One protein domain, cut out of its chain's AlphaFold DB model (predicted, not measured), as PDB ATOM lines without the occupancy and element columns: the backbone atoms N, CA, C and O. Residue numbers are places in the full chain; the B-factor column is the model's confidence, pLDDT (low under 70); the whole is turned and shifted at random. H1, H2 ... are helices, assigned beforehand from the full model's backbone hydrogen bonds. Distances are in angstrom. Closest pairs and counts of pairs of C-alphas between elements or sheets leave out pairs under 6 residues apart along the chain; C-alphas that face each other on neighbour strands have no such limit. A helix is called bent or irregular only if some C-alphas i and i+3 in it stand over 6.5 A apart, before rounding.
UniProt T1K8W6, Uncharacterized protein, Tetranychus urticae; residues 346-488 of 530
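Overview. This is residues 346 to 488 of the 530 residues of an uncharacterized protein of Tetranychus urticae (UniProt T1K8W6). You are looking at a compact stack of eight helices that follows the chain order: H1 and H2 cover one end, the hairpin of H3 and H4 comes next, and a small three-helix bundle of H6, H7 and H8 makes the other end. H4 is about perpendicular to H7, and H5 bridges H3 and H7. The printed part has 143 residues, with eight named helices in the order H1 to H8 and no named strand, and its class is all helix. The radius of gyration of the C-alphas is 14.9 A, and the rounded outline spans 39 by 33 by 30 A.

Along the chain. Find C-alpha 346 at (42.900, -33.676, -34.269); here H1 begins and runs to residue 353. H2 follows at residues 360 to 366. H3, residues 376 to 386, begins at C-alpha 376 at (44.716, -33.176, -21.549) and is 15.3 A long. H4 takes residues 397 to 407 and is 15.0 A long, and H5 takes residues 413 to 421. H6, residues 427 to 440, measures 20.2 A. H7, residues 446 to 466, measures 28.7 A; it is irregular, with C-alphas 458 and 461 lying 8.1 A apart, and has a kink of 64 degrees near residue 459. H8, residues 469 to 488, measures 28.6 A and ends at C-alpha 488 at (30.216, -51.369, -0.027).

Arrangement. Start at H3, which with H7 is a hub, each touching three helices. H3 and H4 form a helical hairpin at a shallow tilt of 22 degrees; their closest C-alphas, those of Ile 379 and Ile 406, are 6.4 A apart. H1 touches H3 at a steep tilt of 41 degrees, closest at the C-alphas of Thr 351 and Ala 378, 5.7 A. H2 is close to H1, H3 and H4 but not clearly touching them; its closest C-alphas to H4 are those of Lys 364 and Leu 402, 6.7 A. H5 touches H3 at the C-alphas of Glu 376 and Met 416, 5.9 A, and touches residues 454 to 459 of H7 alone, closest at the C-alphas of Val 417 and Ala 458, 5.2 A. H4 and H7 only just touch, with 3 pairs of C-alphas within 8 A, the closest being Ile 407 and Phe 447 at 6.3 A. H6 and H7 form a second helical hairpin, at 27 degrees, closest at the C-alphas of Ala 427 and Leu 463, 5.8 A. H8 touches H6 and runs the same way at a shallow tilt of 24 degrees; the closest C-alphas, those of Ile 438 and Leu 478, are 6.2 A apart. H1 and H8 are apart. Every O i to N i+4 pair is within hydrogen-bond range in H1, H3, H4, H5, H6 and H8, against 2 of 3 in H2 and 15 of 17 in H7.

Size, cuts and confidence. The two C-alphas farthest apart, those of Asp 356 and Glu 487, are 44.6 A apart. The printed part has no cut and no long link. Look at the B-factor column: the mean pLDDT of the printed part is 75.2, and 42 residues are under 70, among them residues 346 to 373 and 387 to 395.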
ATOM      1  N   THR A 346      44.100 -33.338 -35.030       56.97
ATOM      2  CA  THR A 346      42.900 -33.676 -34.269       56.97
ATOM      3  C   THR A 346      42.787 -32.826 -32.998       56.97
ATOM      4  O   THR A 346      41.741 -32.224 -32.796       56.97
ATOM      5  N   ASP A 347      43.850 -32.681 -32.195       57.44
ATOM      6  CA  ASP A 347      43.880 -31.824 -30.992       57.44
ATOM      7  C   ASP A 347      43.605 -30.357 -31.327       57.44
ATOM      8  O   ASP A 347      42.788 -29.713 -30.663       57.44
ATOM      9  N   ILE A 348      44.231 -29.840 -32.393       58.19
ATOM     10  CA  ILE A 348      43.987 -28.471 -32.866       58.19
ATOM     11  C   ILE A 348      42.520 -28.330 -33.279       58.19
ATOM     12  O   ILE A 348      41.831 -27.461 -32.759       58.19
ATOM     13  N   LYS A 349      42.000 -29.217 -34.142       60.22
ATOM     14  CA  LYS A 349      40.587 -29.169 -34.569       60.22
ATOM     15  C   LYS A 349      39.621 -29.276 -33.395       60.22
ATOM     16  O   LYS A 349      38.649 -28.535 -33.367       60.22
ATOM     17  N   ILE A 350      39.866 -30.172 -32.439       61.75
ATOM     18  CA  ILE A 350      39.024 -30.317 -31.249       61.75
ATOM     19  C   ILE A 350      39.054 -29.010 -30.453       61.75
ATOM     20  O   ILE A 350      37.999 -28.443 -30.200       61.75
ATOM     21  N   THR A 351      40.230 -28.480 -30.115       60.31
ATOM     22  CA  THR A 351      40.330 -27.262 -29.295       60.31
ATOM     23  C   THR A 351      39.807 -26.000 -29.993       60.31
ATOM     24  O   THR A 351      39.168 -25.196 -29.319       60.31
ATOM     25  N   THR A 352      39.978 -25.840 -31.313       56.97
ATOM     26  CA  THR A 352      39.446 -24.680 -32.059       56.97
ATOM     27  C   THR A 352      37.955 -24.792 -32.370       56.97
ATOM     28  O   THR A 352      37.232 -23.815 -32.224       56.97
ATOM     29  N   LEU A 353      37.451 -25.966 -32.770       56.28
ATOM     30  CA  LEU A 353      36.016 -26.120 -33.043       56.28
ATOM     31  C   LEU A 353      35.202 -26.046 -31.742       56.28
ATOM     32  O   LEU A 353      34.074 -25.556 -31.743       56.28
ATOM     33  N   LEU A 354      35.763 -26.492 -30.610       60.16
ATOM     34  CA  LEU A 354      35.082 -26.455 -29.312       60.16
ATOM     35  C   LEU A 354      34.808 -25.038 -28.797       60.16
ATOM     36  O   LEU A 354      33.882 -24.875 -28.000       60.16
ATOM     37  N   THR A 355      35.555 -24.026 -29.249       55.78
ATOM     38  CA  THR A 355      35.242 -22.619 -28.955       55.78
ATOM     39  C   THR A 355      34.088 -22.060 -29.791       55.78
ATOM     40  O   THR A 355      33.453 -21.107 -29.345       55.78
ATOM     41  N   ASP A 356      33.747 -22.688 -30.924       53.00
ATOM     42  CA  ASP A 356      32.731 -22.202 -31.872       53.00
ATOM     43  C   ASP A 356      31.323 -22.802 -31.652       53.00
ATOM     44  O   ASP A 356      30.368 -22.407 -32.320       53.00
ATOM     45  N   GLY A 357      31.153 -23.717 -30.685       57.00
ATOM     46  CA  GLY A 357      29.831 -24.200 -30.246       57.00
ATOM     47  C   GLY A 357      29.296 -25.448 -30.965       57.00
ATOM     48  O   GLY A 357      28.169 -25.451 -31.455       57.00
ATOM     49  N   ILE A 358      30.091 -26.522 -30.991       65.38
ATOM     50  CA  ILE A 358      29.756 -27.828 -31.599       65.38
ATOM     51  C   ILE A 358      28.525 -28.504 -30.951       65.38
ATOM     52  O   ILE A 358      28.348 -28.443 -29.731       65.38
ATOM     53  N   THR A 359      27.723 -29.255 -31.722       66.00
ATOM     54  CA  THR A 359      26.695 -30.158 -31.162       66.00
ATOM     55  C   THR A 359      27.281 -31.460 -30.585       66.00
ATOM     56  O   THR A 359      28.307 -31.966 -31.041       66.00
ATOM     57  N   LEU A 360      26.590 -32.089 -29.623       65.88
ATOM     58  CA  LEU A 360      26.999 -33.386 -29.039       65.88
ATOM     59  C   LEU A 360      27.190 -34.489 -30.105       65.88
ATOM     60  O   LEU A 360      28.092 -35.322 -30.001       65.88
ATOM     61  N   THR A 361      26.377 -34.466 -31.166       66.88
ATOM     62  CA  THR A 361      26.416 -35.416 -32.291       66.88
ATOM     63  C   THR A 361      27.653 -35.262 -33.174       66.88
ATOM     64  O   THR A 361      28.122 -36.236 -33.762       66.88
ATOM     65  N   GLU A 362      28.186 -34.049 -33.285       67.94
ATOM     66  CA  GLU A 362      29.434 -33.765 -33.995       67.94
ATOM     67  C   GLU A 362      30.643 -34.018 -33.092       67.94
ATOM     68  O   GLU A 362      31.623 -34.596 -33.555       67.94
ATOM     69  N   LEU A 363      30.546 -33.727 -31.788       68.75
ATOM     70  CA  LEU A 363      31.583 -34.102 -30.822       68.75
ATOM     71  C   LEU A 363      31.832 -35.619 -30.823       68.75
ATOM     72  O   LEU A 363      32.982 -36.048 -30.877       68.75
ATOM     73  N   LYS A 364      30.769 -36.435 -30.875       69.94
ATOM     74  CA  LYS A 364      30.865 -37.903 -30.986       69.94
ATOM     75  C   LYS A 364      31.526 -38.392 -32.290       69.94
ATOM     76  O   LYS A 364      31.931 -39.546 -32.360       69.94
ATOM     77  N   LYS A 365      31.637 -37.538 -33.317       68.06
ATOM     78  CA  LYS A 365      32.365 -37.815 -34.575       68.06
ATOM     79  C   LYS A 365      33.798 -37.270 -34.573       68.06
ATOM     80  O   LYS A 365      34.606 -37.728 -35.373       68.06
ATOM     81  N   LEU A 366      34.086 -36.268 -33.738       66.88
ATOM     82  CA  LEU A 366      35.396 -35.620 -33.617       66.88
ATOM     83  C   LEU A 366      36.286 -36.273 -32.557       66.88
ATOM     84  O   LEU A 366      37.505 -36.245 -32.698       66.88
ATOM     85  N   LEU A 367      35.694 -36.861 -31.514       68.50
ATOM     86  CA  LEU A 367      36.414 -37.704 -30.566       68.50
ATOM     87  C   LEU A 367      36.937 -38.954 -31.296       68.50
ATOM     88  O   LEU A 367      36.128 -39.719 -31.830       68.50
ATOM     89  N   PRO A 368      38.261 -39.183 -31.331       65.19
ATOM     90  CA  PRO A 368      38.824 -40.381 -31.930       65.19
ATOM     91  C   PRO A 368      38.555 -41.613 -31.054       65.19
ATOM     92  O   PRO A 368      38.021 -41.519 -29.941       65.19
ATOM     93  N   LYS A 369      38.963 -42.789 -31.544       66.12
ATOM     94  CA  LYS A 369      38.858 -44.054 -30.801       66.12
ATOM     95  C   LYS A 369      39.566 -43.970 -29.437       66.12
ATOM     96  O   LYS A 369      40.497 -43.172 -29.290       66.12
ATOM     97  N   PRO A 370      39.155 -44.768 -28.432       59.97
ATOM     98  CA  PRO A 370      39.770 -44.743 -27.100       59.97
ATOM     99  C   PRO A 370      41.286 -45.002 -27.124       59.97
ATOM    100  O   PRO A 370      41.994 -44.466 -26.278       59.97
ATOM    101  N   ASP A 371      41.779 -45.747 -28.118       55.81
ATOM    102  CA  ASP A 371      43.197 -46.093 -28.293       55.81
ATOM    103  C   ASP A 371      44.067 -44.941 -28.847       55.81
ATOM    104  O   ASP A 371      45.294 -45.012 -28.805       55.81
ATOM    105  N   GLU A 372      43.456 -43.882 -29.390       66.12
ATOM    106  CA  GLU A 372      44.173 -42.720 -29.932       66.12
ATOM    107  C   GLU A 372      44.423 -41.673 -28.839       66.12
ATOM    108  O   GLU A 372      43.502 -41.254 -28.130       66.12
ATOM    109  N   ILE A 373      45.677 -41.230 -28.717       65.00
ATOM    110  CA  ILE A 373      46.120 -40.264 -27.704       65.00
ATOM    111  C   ILE A 373      45.515 -38.882 -28.001       65.00
ATOM    112  O   ILE A 373      45.619 -38.380 -29.117       65.00
ATOM    113  N   LEU A 374      44.925 -38.263 -26.976       71.81
ATOM    114  CA  LEU A 374      44.512 -36.857 -26.958       71.81
ATOM    115  C   LEU A 374      45.310 -36.113 -25.885       71.81
ATOM    116  O   LEU A 374      45.615 -36.685 -24.839       71.81
ATOM    117  N   SER A 375      45.572 -34.827 -26.101       76.69
ATOM    118  CA  SER A 375      46.102 -33.939 -25.063       76.69
ATOM    119  C   SER A 375      45.101 -33.729 -23.921       76.69
ATOM    120  O   SER A 375      43.890 -33.650 -24.141       76.69
ATOM    121  N   GLU A 376      45.581 -33.518 -22.690       79.62
ATOM    122  CA  GLU A 376      44.716 -33.176 -21.549       79.62
ATOM    123  C   GLU A 376      43.888 -31.902 -21.789       79.62
ATOM    124  O   GLU A 376      42.785 -31.773 -21.259       79.62
ATOM    125  N   ARG A 377      44.386 -30.984 -22.631       79.31
ATOM    126  CA  ARG A 377      43.627 -29.818 -23.104       79.31
ATOM    127  C   ARG A 377      42.414 -30.240 -23.928       79.31
ATOM    128  O   ARG A 377      41.308 -29.838 -23.588       79.31
ATOM    129  N   ALA A 378      42.590 -31.071 -24.956       75.19
ATOM    130  CA  ALA A 378      41.476 -31.575 -25.759       75.19
ATOM    131  C   ALA A 378      40.482 -32.397 -24.915       75.19
ATOM    132  O   ALA A 378      39.272 -32.207 -25.047       75.19
ATOM    133  N   ILE A 379      40.978 -33.242 -24.001       81.06
ATOM    134  CA  ILE A 379      40.158 -34.045 -23.077       81.06
ATOM    135  C   ILE A 379      39.304 -33.136 -22.175       81.06
ATOM    136  O   ILE A 379      38.081 -33.293 -22.136       81.06
ATOM    137  N   PHE A 380      39.903 -32.158 -21.481       83.00
ATOM    138  CA  PHE A 380      39.139 -31.285 -20.585       83.00
ATOM    139  C   PHE A 380      38.242 -30.294 -21.332       83.00
ATOM    140  O   PHE A 380      37.131 -30.030 -20.880       83.00
ATOM    141  N   SER A 381      38.658 -29.782 -22.494       77.06
ATOM    142  CA  SER A 381      37.789 -28.960 -23.342       77.06
ATOM    143  C   SER A 381      36.558 -29.743 -23.807       77.06
ATOM    144  O   SER A 381      35.453 -29.206 -23.757       77.06
ATOM    145  N   ALA A 382      36.710 -31.012 -24.209       77.56
ATOM    146  CA  ALA A 382      35.580 -31.857 -24.590       77.56
ATOM    147  C   ALA A 382      34.632 -32.095 -23.401       77.56
ATOM    148  O   ALA A 382      33.425 -31.889 -23.536       77.56
ATOM    149  N   LEU A 383      35.177 -32.431 -22.223       80.75
ATOM    150  CA  LEU A 383      34.407 -32.580 -20.983       80.75
ATOM    151  C   LEU A 383      33.633 -31.293 -20.640       80.75
ATOM    152  O   LEU A 383      32.419 -31.321 -20.442       80.75
ATOM    153  N   ALA A 384      34.317 -30.148 -20.631       75.81
ATOM    154  CA  ALA A 384      33.736 -28.857 -20.290       75.81
ATOM    155  C   ALA A 384      32.670 -28.390 -21.295       75.81
ATOM    156  O   ALA A 384      31.739 -27.695 -20.893       75.81
ATOM    157  N   THR A 385      32.764 -28.755 -22.578       74.44
ATOM    158  CA  THR A 385      31.723 -28.420 -23.564       74.44
ATOM    159  C   THR A 385      30.506 -29.335 -23.464       74.44
ATOM    160  O   THR A 385      29.388 -28.827 -23.544       74.44
ATOM    161  N   ILE A 386      30.676 -30.637 -23.197       72.31
ATOM    162  CA  ILE A 386      29.538 -31.535 -22.917       72.31
ATOM    163  C   ILE A 386      28.739 -31.011 -21.722       72.31
ATOM    164  O   ILE A 386      27.527 -30.851 -21.810       72.31
ATOM    165  N   LEU A 387      29.429 -30.665 -20.635       69.38
ATOM    166  CA  LEU A 387      28.804 -30.223 -19.387       69.38
ATOM    167  C   LEU A 387      28.284 -28.769 -19.450       69.38
ATOM    168  O   LEU A 387      27.539 -28.342 -18.574       69.38
ATOM    169  N   LYS A 388      28.607 -28.019 -20.516       67.38
ATOM    170  CA  LYS A 388      27.973 -26.734 -20.878       67.38
ATOM    171  C   LYS A 388      26.787 -26.880 -21.838       67.38
ATOM    172  O   LYS A 388      26.060 -25.906 -22.047       67.38
ATOM    173  N   ALA A 389      26.586 -28.044 -22.457       67.38
ATOM    174  CA  ALA A 389      25.507 -28.239 -23.414       67.38
ATOM    175  C   ALA A 389      24.154 -28.249 -22.687       67.38
ATOM    176  O   ALA A 389      23.879 -29.127 -21.876       67.38
ATOM    177  N   LYS A 390      23.258 -27.310 -23.025       58.12
ATOM    178  CA  LYS A 390      21.920 -27.171 -22.401       58.12
ATOM    179  C   LYS A 390      21.004 -28.399 -22.536       58.12
ATOM    180  O   LYS A 390      19.942 -28.425 -21.927       58.12
ATOM    181  N   CYS A 391      21.391 -29.375 -23.354       57.31
ATOM    182  CA  CYS A 391      20.675 -30.629 -23.577       57.31
ATOM    183  C   CYS A 391      21.312 -31.825 -22.848       57.31
ATOM    184  O   CYS A 391      20.840 -32.944 -23.027       57.31
ATOM    185  N   PHE A 392      22.383 -31.624 -22.072       64.44
ATOM    186  CA  PHE A 392      23.037 -32.707 -21.345       64.44
ATOM    187  C   PHE A 392      22.127 -33.272 -20.248       64.44
ATOM    188  O   PHE A 392      21.615 -32.537 -19.405       64.44
ATOM    189  N   SER A 393      21.983 -34.595 -20.235       66.94
ATOM    190  CA  SER A 393      21.388 -35.353 -19.138       66.94
ATOM    191  C   SER A 393      22.251 -36.588 -18.877       66.94
ATOM    192  O   SER A 393      22.483 -37.351 -19.817       66.94
ATOM    193  N   PRO A 394      22.693 -36.859 -17.636       61.81
ATOM    194  CA  PRO A 394      23.448 -38.075 -17.323       61.81
ATOM    195  C   PRO A 394      22.604 -39.361 -17.439       61.81
ATOM    196  O   PRO A 394      23.152 -40.463 -17.388       61.81
ATOM    197  N   GLN A 395      21.282 -39.237 -17.629       65.38
ATOM    198  CA  GLN A 395      20.374 -40.353 -17.918       65.38
ATOM    199  C   GLN A 395      20.184 -40.620 -19.424       65.38
ATOM    200  O   GLN A 395      19.651 -41.669 -19.782       65.38
ATOM    201  N   ASP A 396      20.616 -39.718 -20.314       75.38
ATOM    202  CA  ASP A 396      20.644 -39.993 -21.754       75.38
ATOM    203  C   ASP A 396      21.799 -40.954 -22.079       75.38
ATOM    204  O   ASP A 396      22.960 -40.707 -21.737       75.38
ATOM    205  N   THR A 397      21.485 -42.053 -22.768       73.88
ATOM    206  CA  THR A 397      22.459 -43.071 -23.179       73.88
ATOM    207  C   THR A 397      23.543 -42.490 -24.082       73.88
ATOM    208  O   THR A 397      24.712 -42.843 -23.924       73.88
ATOM    209  N   MET A 398      23.201 -41.548 -24.970       71.81
ATOM    210  CA  MET A 398      24.179 -40.900 -25.843       71.81
ATOM    211  C   MET A 398      25.156 -40.039 -25.038       71.81
ATOM    212  O   MET A 398      26.366 -40.143 -25.248       71.81
ATOM    213  N   CYS A 399      24.647 -39.227 -24.106       71.75
ATOM    214  CA  CYS A 399      25.462 -38.434 -23.185       71.75
ATOM    215  C   CYS A 399      26.346 -39.311 -22.285       71.75
ATOM    216  O   CYS A 399      27.527 -39.005 -22.119       71.75
ATOM    217  N   LYS A 400      25.819 -40.420 -21.747       74.00
ATOM    218  CA  LYS A 400      26.565 -41.326 -20.859       74.00
ATOM    219  C   LYS A 400      27.688 -42.078 -21.585       74.00
ATOM    220  O   LYS A 400      28.798 -42.142 -21.065       74.00
ATOM    221  N   GLU A 401      27.450 -42.582 -22.799       76.12
ATOM    222  CA  GLU A 401      28.513 -43.156 -23.647       76.12
ATOM    223  C   GLU A 401      29.626 -42.136 -23.934       76.12
ATOM    224  O   GLU A 401      30.813 -42.453 -23.842       76.12
ATOM    225  N   LEU A 402      29.238 -40.902 -24.268       76.31
ATOM    226  CA  LEU A 402      30.151 -39.817 -24.622       76.31
ATOM    227  C   LEU A 402      31.022 -39.394 -23.430       76.31
ATOM    228  O   LEU A 402      32.231 -39.228 -23.587       76.31
ATOM    229  N   LEU A 403      30.424 -39.264 -22.238       78.62
ATOM    230  CA  LEU A 403      31.153 -38.918 -21.019       78.62
ATOM    231  C   LEU A 403      32.075 -40.063 -20.581       78.62
ATOM    232  O   LEU A 403      33.236 -39.804 -20.281       78.62
ATOM    233  N   ASN A 404      31.617 -41.320 -20.633       78.81
ATOM    234  CA  ASN A 404      32.457 -42.489 -20.349       78.81
ATOM    235  C   ASN A 404      33.692 -42.536 -21.269       78.81
ATOM    236  O   ASN A 404      34.800 -42.731 -20.779       78.81
ATOM    237  N   SER A 405      33.524 -42.267 -22.571       78.94
ATOM    238  CA  SER A 405      34.610 -42.242 -23.571       78.94
ATOM    239  C   SER A 405      35.644 -41.114 -23.378       78.94
ATOM    240  O   SER A 405      36.668 -41.098 -24.072       78.94
ATOM    241  N   ILE A 406      35.378 -40.161 -22.480       81.50
ATOM    242  CA  ILE A 406      36.309 -39.103 -22.063       81.50
ATOM    243  C   ILE A 406      36.862 -39.408 -20.670       81.50
ATOM    244  O   ILE A 406      38.069 -39.319 -20.463       81.50
ATOM    245  N   ILE A 407      35.998 -39.808 -19.735       82.50
ATOM    246  CA  ILE A 407      36.354 -40.099 -18.345       82.50
ATOM    247  C   ILE A 407      37.358 -41.251 -18.250       82.50
ATOM    248  O   ILE A 407      38.293 -41.159 -17.460       82.50
ATOM    249  N   SER A 408      37.221 -42.288 -19.084       80.12
ATOM    250  CA  SER A 408      38.126 -43.444 -19.109       80.12
ATOM    251  C   SER A 408      39.492 -43.177 -19.757       80.12
ATOM    252  O   SER A 408      40.305 -44.098 -19.853       80.12
ATOM    253  N   ARG A 409      39.759 -41.963 -20.265       79.38
ATOM    254  CA  ARG A 409      41.050 -41.623 -20.881       79.38
ATOM    255  C   ARG A 409      42.075 -41.268 -19.794       79.38
ATOM    256  O   ARG A 409      41.789 -40.397 -18.975       79.38
ATOM    257  N   PRO A 410      43.269 -41.891 -19.780       75.06
ATOM    258  CA  PRO A 410      44.310 -41.561 -18.812       75.06
ATOM    259  C   PRO A 410      44.891 -40.163 -19.071       75.06
ATOM    260  O   PRO A 410      44.972 -39.713 -20.213       75.06
ATOM    261  N   PHE A 411      45.337 -39.494 -18.007       77.50
ATOM    262  CA  PHE A 411      45.918 -38.148 -18.043       77.50
ATOM    263  C   PHE A 411      46.986 -37.972 -16.952       77.50
ATOM    264  O   PHE A 411      46.979 -38.682 -15.944       77.50
ATOM    265  N   ASN A 412      47.884 -36.991 -17.087       76.38
ATOM    266  CA  ASN A 412      48.780 -36.615 -15.993       76.38
ATOM    267  C   ASN A 412      48.073 -35.679 -15.000       76.38
ATOM    268  O   ASN A 412      47.716 -34.556 -15.353       76.38
ATOM    269  N   HIS A 413      47.931 -36.090 -13.733       73.94
ATOM    270  CA  HIS A 413      47.232 -35.304 -12.701       73.94
ATOM    271  C   HIS A 413      47.741 -33.863 -12.558       73.94
ATOM    272  O   HIS A 413      46.955 -32.920 -12.510       73.94
ATOM    273  N   ASN A 414      49.062 -33.667 -12.505       69.12
ATOM    274  CA  ASN A 414      49.654 -32.347 -12.260       69.12
ATOM    275  C   ASN A 414      49.445 -31.413 -13.469       69.12
ATOM    276  O   ASN A 414      49.210 -30.212 -13.298       69.12
ATOM    277  N   PHE A 415      49.484 -31.963 -14.687       75.38
ATOM    278  CA  PHE A 415      49.193 -31.204 -15.902       75.38
ATOM    279  C   PHE A 415      47.691 -30.930 -16.056       75.38
ATOM    280  O   PHE A 415      47.312 -29.782 -16.276       75.38
ATOM    281  N   MET A 416      46.824 -31.922 -15.827       82.50
ATOM    282  CA  MET A 416      45.368 -31.754 -15.874       82.50
ATOM    283  C   MET A 416      44.881 -30.709 -14.856       82.50
ATOM    284  O   MET A 416      44.148 -29.798 -15.228       82.50
ATOM    285  N   VAL A 417      45.359 -30.730 -13.606       78.06
ATOM    286  CA  VAL A 417      45.054 -29.678 -12.611       78.06
ATOM    287  C   VAL A 417      45.472 -28.282 -13.102       78.06
ATOM    288  O   VAL A 417      44.801 -27.295 -12.796       78.06
ATOM    289  N   SER A 418      46.547 -28.183 -13.889       76.50
ATOM    290  CA  SER A 418      46.998 -26.923 -14.495       76.50
ATOM    291  C   SER A 418      46.107 -26.499 -15.672       76.50
ATOM    292  O   SER A 418      45.758 -25.324 -15.778       76.50
ATOM    293  N   VAL A 419      45.665 -27.450 -16.505       81.00
ATOM    294  CA  VAL A 419      44.665 -27.236 -17.566       81.00
ATOM    295  C   VAL A 419      43.351 -26.730 -16.969       81.00
ATOM    296  O   VAL A 419      42.891 -25.663 -17.366       81.00
ATOM    297  N   VAL A 420      42.795 -27.410 -15.961       84.19
ATOM    298  CA  VAL A 420      41.536 -27.009 -15.310       84.19
ATOM    299  C   VAL A 420      41.648 -25.604 -14.701       84.19
ATOM    300  O   VAL A 420      40.779 -24.768 -14.951       84.19
ATOM    301  N   LYS A 421      42.749 -25.289 -13.995       81.00
ATOM    302  CA  LYS A 421      43.017 -23.935 -13.455       81.00
ATOM    303  C   LYS A 421      43.158 -22.852 -14.527       81.00
ATOM    304  O   LYS A 421      42.909 -21.691 -14.228       81.00
ATOM    305  N   SER A 422      43.549 -23.210 -15.751       78.44
ATOM    306  CA  SER A 422      43.628 -22.270 -16.878       78.44
ATOM    307  C   SER A 422      42.277 -21.994 -17.556       78.44
ATOM    308  O   SER A 422      42.206 -21.144 -18.443       78.44
ATOM    309  N   THR A 423      41.198 -22.678 -17.152       72.94
ATOM    310  CA  THR A 423      39.859 -22.450 -17.712       72.94
ATOM    311  C   THR A 423      39.050 -21.433 -16.909       72.94
ATOM    312  O   THR A 423      38.938 -21.516 -15.688       72.94
ATOM    313  N   ASN A 424      38.411 -20.500 -17.619       72.12
ATOM    314  CA  ASN A 424      37.517 -19.490 -17.046       72.12
ATOM    315  C   ASN A 424      36.124 -20.082 -16.741       72.12
ATOM    316  O   ASN A 424      35.123 -19.664 -17.327       72.12
ATOM    317  N   LEU A 425      36.063 -21.098 -15.876       78.62
ATOM    318  CA  LEU A 425      34.817 -21.685 -15.371       78.62
ATOM    319  C   LEU A 425      34.394 -21.017 -14.053       78.62
ATOM    320  O   LEU A 425      35.234 -20.695 -13.213       78.62
ATOM    321  N   SER A 426      33.088 -20.812 -13.861       82.25
ATOM    322  CA  SER A 426      32.554 -20.284 -12.597       82.25
ATOM    323  C   SER A 426      32.489 -21.357 -11.502       82.25
ATOM    324  O   SER A 426      32.507 -22.557 -11.783       82.25
ATOM    325  N   ALA A 427      32.353 -20.932 -10.242       81.62
ATOM    326  CA  ALA A 427      32.125 -21.847  -9.123       81.62
ATOM    327  C   ALA A 427      30.893 -22.742  -9.358       81.62
ATOM    328  O   ALA A 427      30.973 -23.949  -9.156       81.62
ATOM    329  N   ASP A 428      29.790 -22.180  -9.867       80.88
ATOM    330  CA  ASP A 428      28.559 -22.930 -10.154       80.88
ATOM    331  C   ASP A 428      28.741 -23.955 -11.285       80.88
ATOM    332  O   ASP A 428      28.154 -25.034 -11.244       80.88
ATOM    333  N   GLN A 429      29.594 -23.661 -12.275       80.25
ATOM    334  CA  GLN A 429      29.961 -24.629 -13.313       80.25
ATOM    335  C   GLN A 429      30.793 -25.775 -12.726       80.25
ATOM    336  O   GLN A 429      30.531 -26.931 -13.040       80.25
ATOM    337  N   PHE A 430      31.740 -25.495 -11.824       84.19
ATOM    338  CA  PHE A 430      32.458 -26.553 -11.106       84.19
ATOM    339  C   PHE A 430      31.531 -27.407 -10.228       84.19
ATOM    340  O   PHE A 430      31.690 -28.625 -10.207       84.19
ATOM    341  N   VAL A 431      30.533 -26.808  -9.569       84.62
ATOM    342  CA  VAL A 431      29.495 -27.547  -8.826       84.62
ATOM    343  C   VAL A 431      28.720 -28.489  -9.744       84.62
ATOM    344  O   VAL A 431      28.619 -29.670  -9.432       84.62
ATOM    345  N   GLN A 432      28.247 -28.011 -10.900       82.19
ATOM    346  CA  GLN A 432      27.521 -28.837 -11.876       82.19
ATOM    347  C   GLN A 432      28.359 -30.027 -12.364       82.19
ATOM    348  O   GLN A 432      27.855 -31.146 -12.426       82.19
ATOM    349  N   ILE A 433      29.648 -29.811 -12.651       83.25
ATOM    350  CA  ILE A 433      30.577 -30.889 -13.029       83.25
ATOM    351  C   ILE A 433      30.708 -31.915 -11.887       83.25
ATOM    352  O   ILE A 433      30.663 -33.117 -12.141       83.25
ATOM    353  N   ILE A 434      30.839 -31.462 -10.634       86.44
ATOM    354  CA  ILE A 434      30.965 -32.342  -9.461       86.44
ATOM    355  C   ILE A 434      29.672 -33.136  -9.212       86.44
ATOM    356  O   ILE A 434      29.752 -34.348  -9.037       86.44
ATOM    357  N   ASP A 435      28.492 -32.507  -9.252       85.50
ATOM    358  CA  ASP A 435      27.195 -33.192  -9.114       85.50
ATOM    359  C   ASP A 435      27.017 -34.304 -10.163       85.50
ATOM    360  O   ASP A 435      26.646 -35.426  -9.821       85.50
ATOM    361  N   ILE A 436      27.357 -34.034 -11.427       83.12
ATOM    362  CA  ILE A 436      27.254 -35.014 -12.521       83.12
ATOM    363  C   ILE A 436      28.231 -36.188 -12.319       83.12
ATOM    364  O   ILE A 436      27.873 -37.341 -12.568       83.12
ATOM    365  N   LEU A 437      29.442 -35.926 -11.815       85.75
ATOM    366  CA  LEU A 437      30.391 -36.984 -11.457       85.75
ATOM    367  C   LEU A 437      29.912 -37.805 -10.246       85.75
ATOM    368  O   LEU A 437      30.092 -39.018 -10.255       85.75
ATOM    369  N   ILE A 438      29.255 -37.199  -9.248       86.56
ATOM    370  CA  ILE A 438      28.646 -37.908  -8.102       86.56
ATOM    371  C   ILE A 438      27.501 -38.826  -8.556       86.56
ATOM    372  O   ILE A 438      27.406 -39.966  -8.091       86.56
ATOM    373  N   GLU A 439      26.643 -38.364  -9.473       83.69
ATOM    374  CA  GLU A 439      25.555 -39.175 -10.039       83.69
ATOM    375  C   GLU A 439      26.081 -40.378 -10.833       83.69
ATOM    376  O   GLU A 439      25.531 -41.476 -10.732       83.69
ATOM    377  N   MET A 440      27.177 -40.199 -11.576       78.62
ATOM    378  CA  MET A 440      27.826 -41.280 -12.323       78.62
ATOM    379  C   MET A 440      28.758 -42.160 -11.481       78.62
ATOM    380  O   MET A 440      29.180 -43.208 -11.967       78.62
ATOM    381  N   LEU A 441      29.073 -41.786 -10.237       81.12
ATOM    382  CA  LEU A 441      30.012 -42.524  -9.397       81.12
ATOM    383  C   LEU A 441      29.439 -43.902  -8.999       81.12
ATOM    384  O   LEU A 441      28.424 -44.011  -8.301       81.12
ATOM    385  N   GLN A 442      30.112 -44.959  -9.454       74.44
ATOM    386  CA  GLN A 442      29.798 -46.371  -9.217       74.44
ATOM    387  C   GLN A 442      31.061 -47.093  -8.706       74.44
ATOM    388  O   GLN A 442      32.177 -46.623  -8.931       74.44
ATOM    389  N   ILE A 443      30.885 -48.211  -7.990       60.91
ATOM    390  CA  ILE A 443      31.950 -48.918  -7.237       60.91
ATOM    391  C   ILE A 443      33.096 -49.408  -8.145       60.91
ATOM    392  O   ILE A 443      34.247 -49.473  -7.727       60.91
ATOM    393  N   ASP A 444      32.784 -49.706  -9.401       62.91
ATOM    394  CA  ASP A 444      33.687 -50.166 -10.457       62.91
ATOM    395  C   ASP A 444      34.448 -49.034 -11.182       62.91
ATOM    396  O   ASP A 444      35.446 -49.285 -11.860       62.91
ATOM    397  N   ASN A 445      34.016 -47.776 -11.049       68.38
ATOM    398  CA  ASN A 445      34.469 -46.663 -11.886       68.38
ATOM    399  C   ASN A 445      35.536 -45.778 -11.211       68.38
ATOM    400  O   ASN A 445      35.343 -44.579 -10.990       68.38
ATOM    401  N   GLY A 446      36.713 -46.360 -10.949       70.19
ATOM    402  CA  GLY A 446      37.860 -45.663 -10.338       70.19
ATOM    403  C   GLY A 446      38.275 -44.358 -11.041       70.19
ATOM    404  O   GLY A 446      38.638 -43.394 -10.364       70.19
ATOM    405  N   PHE A 447      38.114 -44.277 -12.368       81.31
ATOM    406  CA  PHE A 447      38.385 -43.071 -13.164       81.31
ATOM    407  C   PHE A 447      37.568 -41.845 -12.720       81.31
ATOM    408  O   PHE A 447      38.063 -40.721 -12.754       81.31
ATOM    409  N   ILE A 448      36.323 -42.031 -12.263       83.25
ATOM    410  CA  ILE A 448      35.479 -40.920 -11.787       83.25
ATOM    411  C   ILE A 448      36.067 -40.323 -10.501       83.25
ATOM    412  O   ILE A 448      36.040 -39.107 -10.310       83.25
ATOM    413  N   ILE A 449      36.683 -41.159  -9.657       81.94
ATOM    414  CA  ILE A 449      37.403 -40.715  -8.459       81.94
ATOM    415  C   ILE A 449      38.650 -39.910  -8.859       81.94
ATOM    416  O   ILE A 449      38.936 -38.898  -8.226       81.94
ATOM    417  N   ASP A 450      39.374 -40.294  -9.917       81.94
ATOM    418  CA  ASP A 450      40.495 -39.490 -10.436       81.94
ATOM    419  C   ASP A 450      40.031 -38.091 -10.873       81.94
ATOM    420  O   ASP A 450      40.609 -37.086 -10.453       81.94
ATOM    421  N   TRP A 451      38.939 -38.010 -11.639       86.19
ATOM    422  CA  TRP A 451      38.358 -36.739 -12.086       86.19
ATOM    423  C   TRP A 451      37.865 -35.856 -10.934       86.19
ATOM    424  O   TRP A 451      38.166 -34.660 -10.915       86.19
ATOM    425  N   LEU A 452      37.169 -36.425  -9.945       87.06
ATOM    426  CA  LEU A 452      36.745 -35.698  -8.742       87.06
ATOM    427  C   LEU A 452      37.951 -35.114  -7.988       87.06
ATOM    428  O   LEU A 452      37.935 -33.939  -7.616       87.06
ATOM    429  N   ILE A 453      39.028 -35.892  -7.826       85.12
ATOM    430  CA  ILE A 453      40.262 -35.437  -7.170       85.12
ATOM    431  C   ILE A 453      40.934 -34.309  -7.973       85.12
ATOM    432  O   ILE A 453      41.326 -33.305  -7.378       85.12
ATOM    433  N   VAL A 454      41.032 -34.419  -9.306       86.94
ATOM    434  CA  VAL A 454      41.558 -33.349 -10.186       86.94
ATOM    435  C   VAL A 454      40.788 -32.051 -10.001       86.94
ATOM    436  O   VAL A 454      41.390 -30.988  -9.847       86.94
ATOM    437  N   ILE A 455      39.459 -32.123 -10.054       87.19
ATOM    438  CA  ILE A 455      38.608 -30.936 -10.043       87.19
ATOM    439  C   ILE A 455      38.678 -30.257  -8.675       87.19
ATOM    440  O   ILE A 455      38.864 -29.044  -8.616       87.19
ATOM    441  N   LEU A 456      38.660 -31.016  -7.576       86.88
ATOM    442  CA  LEU A 456      38.871 -30.465  -6.236       86.88
ATOM    443  C   LEU A 456      40.276 -29.842  -6.092       86.88
ATOM    444  O   LEU A 456      40.385 -28.684  -5.688       86.88
ATOM    445  N   ASP A 457      41.345 -30.517  -6.527       81.62
ATOM    446  CA  ASP A 457      42.714 -29.960  -6.549       81.62
ATOM    447  C   ASP A 457      42.854 -28.701  -7.434       81.62
ATOM    448  O   ASP A 457      43.774 -27.882  -7.253       81.62
ATOM    449  N   ALA A 458      41.937 -28.530  -8.391       84.06
ATOM    450  CA  ALA A 458      41.824 -27.355  -9.234       84.06
ATOM    451  C   ALA A 458      41.068 -26.197  -8.567       84.06
ATOM    452  O   ALA A 458      41.617 -25.096  -8.472       84.06
ATOM    453  N   CYS A 459      39.839 -26.434  -8.099       83.94
ATOM    454  CA  CYS A 459      38.881 -25.387  -7.746       83.94
ATOM    455  C   CYS A 459      38.484 -25.314  -6.260       83.94
ATOM    456  O   CYS A 459      37.726 -24.412  -5.908       83.94
ATOM    457  N   LEU A 460      38.989 -26.172  -5.359       78.62
ATOM    458  CA  LEU A 460      38.580 -26.192  -3.940       78.62
ATOM    459  C   LEU A 460      38.665 -24.813  -3.260       78.62
ATOM    460  O   LEU A 460      37.743 -24.421  -2.550       78.62
ATOM    461  N   LYS A 461      39.724 -24.031  -3.522       76.81
ATOM    462  CA  LYS A 461      39.837 -22.656  -2.993       76.81
ATOM    463  C   LYS A 461      38.702 -21.751  -3.481       76.81
ATOM    464  O   LYS A 461      38.142 -21.012  -2.681       76.81
ATOM    465  N   LEU A 462      38.356 -21.820  -4.770       80.31
ATOM    466  CA  LEU A 462      37.256 -21.049  -5.355       80.31
ATOM    467  C   LEU A 462      35.931 -21.431  -4.680       80.31
ATOM    468  O   LEU A 462      35.248 -20.559  -4.154       80.31
ATOM    469  N   LEU A 463      35.636 -22.734  -4.602       79.62
ATOM    470  CA  LEU A 463      34.421 -23.264  -3.975       79.62
ATOM    471  C   LEU A 463      34.269 -22.810  -2.511       79.62
ATOM    472  O   LEU A 463      33.213 -22.307  -2.126       79.62
ATOM    473  N   LEU A 464      35.331 -22.925  -1.704       75.38
ATOM    474  CA  LEU A 464      35.311 -22.535  -0.288       75.38
ATOM    475  C   LEU A 464      35.052 -21.032  -0.083       75.38
ATOM    476  O   LEU A 464      34.327 -20.657   0.840       75.38
ATOM    477  N   PHE A 465      35.603 -20.161  -0.936       75.38
ATOM    478  CA  PHE A 465      35.404 -18.712  -0.807       75.38
ATOM    479  C   PHE A 465      34.047 -18.214  -1.330       75.38
ATOM    480  O   PHE A 465      33.596 -17.156  -0.891       75.38
ATOM    481  N   THR A 466      33.359 -18.960  -2.201       73.81
ATOM    482  CA  THR A 466      32.059 -18.549  -2.772       73.81
ATOM    483  C   THR A 466      30.891 -18.601  -1.768       73.81
ATOM    484  O   THR A 466      29.867 -17.968  -2.004       73.81
ATOM    485  N   LYS A 467      31.025 -19.304  -0.629       66.44
ATOM    486  CA  LYS A 467      30.037 -19.365   0.482       66.44
ATOM    487  C   LYS A 467      28.597 -19.805   0.128       66.44
ATOM    488  O   LYS A 467      27.725 -19.729   0.992       66.44
ATOM    489  N   SER A 468      28.343 -20.302  -1.082       79.31
ATOM    490  CA  SER A 468      27.019 -20.773  -1.517       79.31
ATOM    491  C   SER A 468      26.585 -22.047  -0.780       79.31
ATOM    492  O   SER A 468      27.362 -22.993  -0.648       79.31
ATOM    493  N   ASP A 469      25.324 -22.107  -0.347       82.56
ATOM    494  CA  ASP A 469      24.740 -23.318   0.246       82.56
ATOM    495  C   ASP A 469      24.592 -24.461  -0.771       82.56
ATOM    496  O   ASP A 469      24.624 -25.627  -0.387       82.56
ATOM    497  N   VAL A 470      24.534 -24.152  -2.075       83.12
ATOM    498  CA  VAL A 470      24.566 -25.174  -3.135       83.12
ATOM    499  C   VAL A 470      25.891 -25.942  -3.087       83.12
ATOM    500  O   VAL A 470      25.883 -27.167  -3.086       83.12
ATOM    501  N   ILE A 471      27.020 -25.238  -2.925       83.31
ATOM    502  CA  ILE A 471      28.355 -25.852  -2.800       83.31
ATOM    503  C   ILE A 471      28.414 -26.771  -1.574       83.31
ATOM    504  O   ILE A 471      28.916 -27.889  -1.675       83.31
ATOM    505  N   LYS A 472      27.873 -26.334  -0.428       82.50
ATOM    506  CA  LYS A 472      27.816 -27.159   0.794       82.50
ATOM    507  C   LYS A 472      27.000 -28.430   0.567       82.50
ATOM    508  O   LYS A 472      27.439 -29.505   0.959       82.50
ATOM    509  N   ASN A 473      25.845 -28.312  -0.086       86.12
ATOM    510  CA  ASN A 473      24.971 -29.447  -0.370       86.12
ATOM    511  C   ASN A 473      25.628 -30.439  -1.342       86.12
ATOM    512  O   ASN A 473      25.579 -31.637  -1.089       86.12
ATOM    513  N   THR A 474      26.292 -29.971  -2.401       85.75
ATOM    514  CA  THR A 474      27.008 -30.838  -3.355       85.75
ATOM    515  C   THR A 474      28.234 -31.509  -2.729       85.75
ATOM    516  O   THR A 474      28.448 -32.700  -2.936       85.75
ATOM    517  N   LEU A 475      29.003 -30.798  -1.896       84.62
ATOM    518  CA  LEU A 475      30.093 -31.413  -1.128       84.62
ATOM    519  C   LEU A 475      29.570 -32.427  -0.101       84.62
ATOM    520  O   LEU A 475      30.188 -33.472   0.068       84.62
ATOM    521  N   LYS A 476      28.410 -32.182   0.523       87.00
ATOM    522  CA  LYS A 476      27.785 -33.178   1.401       87.00
ATOM    523  C   LYS A 476      27.294 -34.407   0.623       87.00
ATOM    524  O   LYS A 476      27.551 -35.519   1.061       87.00
ATOM    525  N   LYS A 477      26.665 -34.241  -0.549       88.62
ATOM    526  CA  LYS A 477      26.302 -35.379  -1.420       88.62
ATOM    527  C   LYS A 477      27.516 -36.251  -1.746       88.62
ATOM    528  O   LYS A 477      27.367 -37.465  -1.817       88.62
ATOM    529  N   LEU A 478      28.688 -35.647  -1.976       87.50
ATOM    530  CA  LEU A 478      29.932 -36.381  -2.219       87.50
ATOM    531  C   LEU A 478      30.342 -37.199  -0.988       87.50
ATOM    532  O   LEU A 478      30.644 -38.376  -1.131       87.50
ATOM    533  N   ASP A 479      30.306 -36.590   0.196       86.06
ATOM    534  CA  ASP A 479      30.622 -37.223   1.484       86.06
ATOM    535  C   ASP A 479      29.674 -38.408   1.777       86.06
ATOM    536  O   ASP A 479      30.115 -39.554   1.867       86.06
ATOM    537  N   ASP A 480      28.355 -38.162   1.758       86.31
ATOM    538  CA  ASP A 480      27.302 -39.176   1.929       86.31
ATOM    539  C   ASP A 480      27.466 -40.341   0.914       86.31
ATOM    540  O   ASP A 480      27.263 -41.514   1.241       86.31
ATOM    541  N   LYS A 481      27.852 -40.038  -0.337       85.06
ATOM    542  CA  LYS A 481      28.075 -41.018  -1.416       85.06
ATOM    543  C   LYS A 481      29.360 -41.831  -1.231       85.06
ATOM    544  O   LYS A 481      29.352 -43.021  -1.543       85.06
ATOM    545  N   LEU A 482      30.442 -41.211  -0.757       82.38
ATOM    546  CA  LEU A 482      31.718 -41.883  -0.501       82.38
ATOM    547  C   LEU A 482      31.602 -42.852   0.680       82.38
ATOM    548  O   LEU A 482      32.047 -43.988   0.546       82.38
ATOM    549  N   ILE A 483      30.915 -42.464   1.759       81.56
ATOM    550  CA  ILE A 483      30.650 -43.337   2.917       81.56
ATOM    551  C   ILE A 483      29.899 -44.607   2.479       81.56
ATOM    552  O   ILE A 483      30.335 -45.720   2.770       81.56
ATOM    553  N   MET A 484      28.831 -44.471   1.680       81.44
ATOM    554  CA  MET A 484      28.107 -45.628   1.124       81.44
ATOM    555  C   MET A 484      28.978 -46.525   0.226       81.44
ATOM    556  O   MET A 484      28.702 -47.719   0.094       81.44
ATOM    557  N   MET A 485      30.009 -45.975  -0.422       78.50
ATOM    558  CA  MET A 485      30.946 -46.748  -1.242       78.50
ATOM    559  C   MET A 485      32.021 -47.443  -0.415       78.50
ATOM    560  O   MET A 485      32.343 -48.582  -0.732       78.50
ATOM    561  N   GLU A 486      32.535 -46.809   0.638       77.12
ATOM    562  CA  GLU A 486      33.462 -47.421   1.597       77.12
ATOM    563  C   GLU A 486      32.804 -48.633   2.269       77.12
ATOM    564  O   GLU A 486      33.294 -49.753   2.132       77.12
ATOM    565  N   GLU A 487      31.595 -48.446   2.809       77.19
ATOM    566  CA  GLU A 487      30.729 -49.516   3.319       77.19
ATOM    567  C   GLU A 487      30.478 -50.657   2.318       77.19
ATOM    568  O   GLU A 487      30.199 -51.787   2.718       77.19
ATOM    569  N   SER A 488      30.465 -50.366   1.015       73.94
ATOM    570  CA  SER A 488      30.216 -51.369  -0.027       73.94
ATOM    571  C   SER A 488      31.502 -52.086  -0.443       73.94
ATOM    572  O   SER A 488      31.476 -53.287  -0.699       73.94
TER     573      SER A 488